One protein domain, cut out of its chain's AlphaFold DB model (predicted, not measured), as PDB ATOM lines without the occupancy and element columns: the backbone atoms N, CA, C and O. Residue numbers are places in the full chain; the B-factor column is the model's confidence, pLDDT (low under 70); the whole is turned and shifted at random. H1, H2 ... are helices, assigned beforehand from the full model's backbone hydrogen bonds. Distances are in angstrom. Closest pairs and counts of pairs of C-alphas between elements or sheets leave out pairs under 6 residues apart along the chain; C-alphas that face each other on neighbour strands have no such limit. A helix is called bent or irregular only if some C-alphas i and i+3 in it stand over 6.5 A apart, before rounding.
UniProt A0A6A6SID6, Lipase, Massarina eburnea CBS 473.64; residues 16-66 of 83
ATOM      1  N   ASP A  16      16.427  14.291 -25.175       94.00
ATOM      2  CA  ASP A  16      16.714  15.134 -23.997       94.00
ATOM      3  C   ASP A  16      17.856  16.124 -24.280       94.00
ATOM      4  O   ASP A  16      17.739  17.325 -24.005       94.00
ATOM      5  N   MET A  17      18.943  15.655 -24.905       94.12
ATOM      6  CA  MET A  17      20.076  16.516 -25.255       94.12
ATOM      7  C   MET A  17      19.669  17.600 -26.262       94.12
ATOM      8  O   MET A  17      20.009  18.771 -26.073       94.12
ATOM      9  N   ASN A  18      18.900  17.242 -27.291       92.00
ATOM     10  CA  ASN A  18      18.419  18.191 -28.294       92.00
ATOM     11  C   ASN A  18      17.448  19.214 -27.689       92.00
ATOM     12  O   ASN A  18      17.576  20.411 -27.955       92.00
ATOM     13  N   CYS A  19      16.548  18.788 -26.798       94.56
ATOM     14  CA  CYS A  19      15.652  19.680 -26.060       94.56
ATOM     15  C   CYS A  19      16.436  20.715 -25.244       94.56
ATOM     16  O   CYS A  19      16.147  21.912 -25.317       94.56
ATOM     17  N   ARG A  20      17.469  20.281 -24.508       95.81
ATOM     18  CA  ARG A  20      18.339  21.183 -23.732       95.81
ATOM     19  C   ARG A  20      19.080  22.169 -24.624       95.81
ATOM     20  O   ARG A  20      19.150  23.351 -24.284       95.81
ATOM     21  N   MET A  21      19.625  21.704 -25.749       95.12
ATOM     22  CA  MET A  21      20.325  22.566 -26.702       95.12
ATOM     23  C   MET A  21      19.386  23.612 -27.300       95.12
ATOM     24  O   MET A  21      19.713  24.793 -27.264       95.12
ATOM     25  N   PHE A  22      18.189  23.228 -27.755       92.44
ATOM     26  CA  PHE A  22      17.230  24.187 -28.301       92.44
ATOM     27  C   PHE A  22      16.739  25.191 -27.266       92.44
ATOM     28  O   PHE A  22      16.656  26.381 -27.569       92.44
ATOM     29  N   THR A  23      16.456  24.756 -26.038       95.19
ATOM     30  CA  THR A  23      16.073  25.692 -24.978       95.19
ATOM     31  C   THR A  23      17.193  26.680 -24.665       95.19
ATOM     32  O   THR A  23      16.920  27.874 -24.530       95.19
ATOM     33  N   ARG A  24      18.449  26.222 -24.614       96.50
ATOM     34  CA  ARG A  24      19.620  27.084 -24.399       96.50
ATOM     35  C   ARG A  24      19.832  28.069 -25.552       96.50
ATOM     36  O   ARG A  24      19.994  29.258 -25.303       96.50
ATOM     37  N   ASP A  25      19.848  27.576 -26.787       95.88
ATOM     38  CA  ASP A  25      20.312  28.340 -27.951       95.88
ATOM     39  C   ASP A  25      19.227  29.248 -28.534       95.88
ATOM     40  O   ASP A  25      19.531  30.328 -29.038       95.88
ATOM     41  N   LEU A  26      17.958  28.837 -28.451       92.81
ATOM     42  CA  LEU A  26      16.825  29.604 -28.975       92.81
ATOM     43  C   LEU A  26      16.099  30.411 -27.892       92.81
ATOM     44  O   LEU A  26      15.220  31.207 -28.218       92.81
ATOM     45  N   GLY A  27      16.410  30.189 -26.609       93.44
ATOM     46  CA  GLY A  27      15.645  30.764 -25.498       93.44
ATOM     47  C   GLY A  27      14.175  30.326 -25.511       93.44
ATOM     48  O   GLY A  27      13.294  31.086 -25.110       93.44
ATOM     49  N   ALA A  28      13.906  29.129 -26.039       93.56
ATOM     50  CA  ALA A  28      12.566  28.600 -26.251       93.56
ATOM     51  C   ALA A  28      12.204  27.531 -25.213       93.56
ATOM     52  O   ALA A  28      13.059  26.843 -24.657       93.56
ATOM     53  N   VAL A  29      10.907  27.336 -24.997       95.88
ATOM     54  CA  VAL A  29      10.404  26.197 -24.225       95.88
ATOM     55  C   VAL A  29      10.332  24.986 -25.147       95.88
ATOM     56  O   VAL A  29       9.705  25.057 -26.204       95.88
ATOM     57  N   CYS A  30      10.956  23.878 -24.748       95.81
ATOM     58  CA  CYS A  30      10.855  22.615 -25.468       95.81
ATOM     59  C   CYS A  30       9.890  21.667 -24.746       95.81
ATOM     60  O   CYS A  30      10.017  21.443 -23.544       95.81
ATOM     61  N   VAL A  31       8.928  21.108 -25.482       96.19
ATOM     62  CA  VAL A  31       8.030  20.053 -24.993       96.19
ATOM     63  C   VAL A  31       8.503  18.735 -25.597       96.19
ATOM     64  O   VAL A  31       8.375  18.545 -26.810       96.19
ATOM     65  N   ASN A  32       9.095  17.872 -24.770       95.56
ATOM     66  CA  ASN A  32       9.533  16.527 -25.146       95.56
ATOM     67  C   ASN A  32       8.369  15.548 -24.946       95.56
ATOM     68  O   ASN A  32       7.801  15.508 -23.854       95.56
ATOM     69  N   VAL A  33       7.957  14.843 -26.000       95.75
ATOM     70  CA  VAL A  33       6.700  14.080 -26.013       95.75
ATOM     71  C   VAL A  33       6.990  12.588 -26.005       95.75
ATOM     72  O   VAL A  33       7.545  12.074 -26.968       95.75
ATOM     73  N   ASP A  34       6.549  11.919 -24.943       96.12
ATOM     74  CA  ASP A  34       6.575  10.460 -24.790       96.12
ATOM     75  C   ASP A  34       5.309   9.861 -25.417       96.12
ATOM     76  O   ASP A  34       4.323   9.562 -24.735       96.12
ATOM     77  N   TYR A  35       5.255   9.845 -26.748       96.38
ATOM     78  CA  TYR A  35       4.069   9.380 -27.461       96.38
ATOM     79  C   TYR A  35       3.996   7.851 -27.445       96.38
ATOM     80  O   TYR A  35       5.002   7.148 -27.430       96.38
ATOM     81  N   ARG A  36       2.779   7.303 -27.472       97.44
ATOM     82  CA  ARG A  36       2.599   5.850 -27.417       97.44
ATOM     83  C   ARG A  36       3.104   5.157 -28.682       97.44
ATOM     84  O   ARG A  36       2.856   5.621 -29.798       97.44
ATOM     85  N   LEU A  37       3.723   3.994 -28.483       96.50
ATOM     86  CA  LEU A  37       4.417   3.234 -29.521       96.50
ATOM     87  C   LEU A  37       3.663   1.975 -29.954       96.50
ATOM     88  O   LEU A  37       2.908   1.365 -29.195       96.50
ATOM     89  N   ALA A  38       3.879   1.594 -31.207       94.69
ATOM     90  CA  ALA A  38       3.530   0.292 -31.743       94.69
ATOM     91  C   ALA A  38       4.541  -0.777 -31.271       94.69
ATOM     92  O   ALA A  38       5.702  -0.453 -31.039       94.69
ATOM     93  N   PRO A  39       4.143  -2.063 -31.211       95.06
ATOM     94  CA  PRO A  39       2.841  -2.621 -31.598       95.06
ATOM     95  C   PRO A  39       1.724  -2.475 -30.553       95.06
ATOM     96  O   PRO A  39       0.562  -2.730 -30.886       95.06
ATOM     97  N   GLU A  40       2.036  -2.076 -29.319       98.00
ATOM     98  CA  GLU A  40       1.086  -1.962 -28.204       98.00
ATOM     99  C   GLU A  40      -0.036  -0.970 -28.530       98.00
ATOM    100  O   GLU A  40      -1.215  -1.224 -28.258       98.00
ATOM    101  N   HIS A  41       0.323   0.131 -29.191       97.38
ATOM    102  CA  HIS A  41      -0.586   1.172 -29.638       97.38
ATOM    103  C   HIS A  41      -0.496   1.349 -31.151       97.38
ATOM    104  O   HIS A  41       0.370   2.033 -31.689       97.38
ATOM    105  N   LYS A  42      -1.434   0.718 -31.859       94.56
ATOM    106  CA  LYS A  42      -1.472   0.726 -33.325       94.56
ATOM    107  C   LYS A  42      -1.600   2.141 -33.887       94.56
ATOM    108  O   LYS A  42      -2.215   3.020 -33.277       94.56
ATOM    109  N   PHE A  43      -1.091   2.322 -35.104       92.69
ATOM    110  CA  PHE A  43      -1.352   3.507 -35.915       92.69
ATOM    111  C   PHE A  43      -2.862   3.836 -35.939       92.69
ATOM    112  O   PHE A  43      -3.666   2.911 -36.105       92.69
ATOM    113  N   PRO A  44      -3.269   5.114 -35.798       95.81
ATOM    114  CA  PRO A  44      -2.455   6.340 -35.720       95.81
ATOM    115  C   PRO A  44      -2.214   6.858 -34.282       95.81
ATOM    116  O   PRO A  44      -2.092   8.063 -34.079       95.81
ATOM    117  N   THR A  45      -2.168   5.990 -33.264       97.00
ATOM    118  CA  THR A  45      -2.212   6.419 -31.849       97.00
ATOM    119  C   THR A  45      -1.115   7.421 -31.460       97.00
ATOM    120  O   THR A  45      -1.446   8.497 -30.971       97.00
ATOM    121  N   GLY A  46       0.163   7.127 -31.730       95.38
ATOM    122  CA  GLY A  46       1.262   8.054 -31.425       95.38
ATOM    123  C   GLY A  46       1.158   9.396 -32.165       95.38
ATOM    124  O   GLY A  46       1.482  10.443 -31.613       95.38
ATOM    125  N   ILE A  47       0.604   9.404 -33.384       94.06
ATOM    126  CA  ILE A  47       0.355  10.642 -34.145       94.06
ATOM    127  C   ILE A  47      -0.701  11.500 -33.443       94.06
ATOM    128  O   ILE A  47      -0.545  12.719 -33.352       94.06
ATOM    129  N   HIS A  48      -1.766  10.875 -32.939       97.62
ATOM    130  CA  HIS A  48      -2.783  11.583 -32.165       97.62
ATOM    131  C   HIS A  48      -2.207  12.133 -30.856       97.62
ATOM    132  O   HIS A  48      -2.493  13.278 -30.532       97.62
ATOM    133  N   ASP A  49      -1.335  11.393 -30.167       97.88
ATOM    134  CA  ASP A  49      -0.666  11.886 -28.953       97.88
ATOM    135  C   ASP A  49       0.185  13.132 -29.235       97.88
ATOM    136  O   ASP A  49       0.111  14.125 -28.505       97.88
ATOM    137  N   CYS A  50       0.949  13.120 -30.330       95.69
ATOM    138  CA  CYS A  50       1.720  14.276 -30.781       95.69
ATOM    139  C   CYS A  50       0.814  15.480 -31.088       95.69
ATOM    140  O   CYS A  50       1.097  16.604 -30.662       95.69
ATOM    141  N   TRP A  51      -0.296  15.256 -31.795       96.25
ATOM    142  CA  TRP A  51      -1.250  16.308 -32.143       96.25
ATOM    143  C   TRP A  51      -1.960  16.893 -30.915       96.25
ATOM    144  O   TRP A  51      -2.000  18.113 -30.739       96.25
ATOM    145  N   ASP A  52      -2.464  16.037 -30.032       98.19
ATOM    146  CA  ASP A  52      -3.136  16.446 -28.804       98.19
ATOM    147  C   ASP A  52      -2.171  17.194 -27.879       98.19
ATOM    148  O   ASP A  52      -2.545  18.206 -27.282       98.19
ATOM    149  N   THR A  53      -0.900  16.780 -27.830       97.25
ATOM    150  CA  THR A  53       0.145  17.484 -27.077       97.25
ATOM    151  C   THR A  53       0.424  18.872 -27.651       97.25
ATOM    152  O   THR A  53       0.561  19.831 -26.890       97.25
ATOM    153  N   LEU A  54       0.452  19.029 -28.978       95.69
ATOM    154  CA  LEU A  54       0.599  20.337 -29.622       95.69
ATOM    155  C   LEU A  54      -0.575  21.271 -29.288       95.69
ATOM    156  O   LEU A  54      -0.371  22.432 -28.908       95.69
ATOM    157  N   LEU A  55      -1.809  20.772 -29.397       97.00
ATOM    158  CA  LEU A  55      -3.009  21.529 -29.034       97.00
ATOM    159  C   LEU A  55      -3.013  21.894 -27.546       97.00
ATOM    160  O   LEU A  55      -3.336  23.025 -27.172       97.00
ATOM    161  N   TRP A  56      -2.612  20.962 -26.685       97.50
ATOM    162  CA  TRP A  56      -2.489  21.207 -25.257       97.50
ATOM    163  C   TRP A  56      -1.427  22.270 -24.958       97.50
ATOM    164  O   TRP A  56      -1.714  23.217 -24.225       97.50
ATOM    165  N   ALA A  57      -0.235  22.174 -25.549       96.88
ATOM    166  CA  ALA A  57       0.864  23.099 -25.294       96.88
ATOM    167  C   ALA A  57       0.528  24.523 -25.756       96.88
ATOM    168  O   ALA A  57       0.787  25.488 -25.039       96.88
ATOM    169  N   THR A  58      -0.112  24.664 -26.920       94.88
ATOM    170  CA  THR A  58      -0.559  25.972 -27.430       94.88
ATOM    171  C   THR A  58      -1.662  26.580 -26.564       94.88
ATOM    172  O   THR A  58      -1.597  27.767 -26.240       94.88
ATOM    173  N   LYS A  59      -2.629  25.776 -26.103       97.31
ATOM    174  CA  LYS A  59      -3.690  26.221 -25.186       97.31
ATOM    175  C   LYS A  59      -3.164  26.591 -23.794       97.31
ATOM    176  O   LYS A  59      -3.720  27.477 -23.150       97.31
ATOM    177  N   ASN A  60      -2.101  25.933 -23.332       97.31
ATOM    178  CA  ASN A  60      -1.509  26.122 -22.004       97.31
ATOM    179  C   ASN A  60      -0.187  26.906 -22.038       97.31
ATOM    180  O   ASN A  60       0.580  26.864 -21.079       97.31
ATOM    181  N   ALA A  61       0.087  27.653 -23.109       96.12
ATOM    182  CA  ALA A  61       1.385  28.293 -23.305       96.12
ATOM    183  C   ALA A  61       1.794  29.227 -22.152       96.12
ATOM    184  O   ALA A  61       2.952  29.221 -21.744       96.12
ATOM    185  N   THR A  62       0.842  29.955 -21.558       96.25
ATOM    186  CA  THR A  62       1.091  30.801 -20.378       96.25
ATOM    187  C   THR A  62       1.612  29.996 -19.187       96.25
ATOM    188  O   THR A  62       2.531  30.441 -18.505       96.25
ATOM    189  N   MET A  63       1.064  28.798 -18.949       97.12
ATOM    190  CA  MET A  63       1.513  27.898 -17.878       97.12
ATOM    191  C   MET A  63       2.943  27.413 -18.129       97.12
ATOM    192  O   MET A  63       3.742  27.328 -17.202       97.12
ATOM    193  N   LEU A  64       3.267  27.150 -19.394       95.94
ATOM    194  CA  LEU A  64       4.596  26.740 -19.838       95.94
ATOM    195  C   LEU A  64       5.592  27.905 -19.933       95.94
ATOM    196  O   LEU A  64       6.742  27.676 -20.288       95.94
ATOM    197  N   GLN A  65       5.171  29.146 -19.652       95.75
ATOM    198  CA  GLN A  65       5.963  30.365 -19.873       95.75
ATOM    199  C   GLN A  65       6.423  30.529 -21.338       95.75
ATOM    200  O   GLN A  65       7.426  31.178 -21.630       95.75
ATOM    201  N   ALA A  66       5.668  29.955 -22.276       95.31
ATOM    202  CA  ALA A  66       5.915  30.030 -23.708       95.31
ATOM    203  C   ALA A  66       5.090  31.156 -24.353       95.31
ATOM    204  O   ALA A  66       4.007  31.512 -23.889       95.31
TER     205      ALA A  66
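This is residues 16 to 66 of the 83 residues of the protein "Lipase" of Massarina eburnea CBS 473.64 (UniProt A0A6A6SID6). A flat, loose S of three strokes: the longest helix, H2, makes one side, an extended stretch at residues 28 to 36 runs back through the middle, and the shorter H1 makes the other side. H1 and H2 run in roughly the same direction, and the link between them doubles back from the end of H1 to the start of H2. The printed part has 51 residues with two named helices, H1 then H2, and no named strand; its class is all helix. It is loose, with a radius of gyration of the C-alphas of 13.0 A, and spans 36 by 25 by 11 A.

H2, residues 45 to 59, is the longest helix, and H1, residues 16 to 26, is apart from it. The N-to-C direction has a y component of 0.93 in H2 and 0.98 in H1. The centre of H2 has x at -0.990 and that of H1 has x at 18.144; C-alpha 31 of the link is at (8.030, 20.053, -24.993). In H1 and H2 every O i to N i+4 pair is within hydrogen-bond range.

H2 is 20.9 A from first to last C-alpha, from Thr 45 at (-2.212, 6.419, -31.849) to Lys 59 at (-3.690, 26.221, -25.186). H1 is 15.3 A long and begins with C-alpha 16 at (16.714, 15.134, -23.997). Neither helix is bent.

The two C-alphas farthest apart, those of Gly 27 and Pro 39, are 36.3 A from each other. Residues 27 to 44 make a long link of 18 residues with no named element. The printed part, residues 16 to 66 of a chain of 83, has no cut. The mean pLDDT of the printed part is 95.7, and no printed residue is under 70.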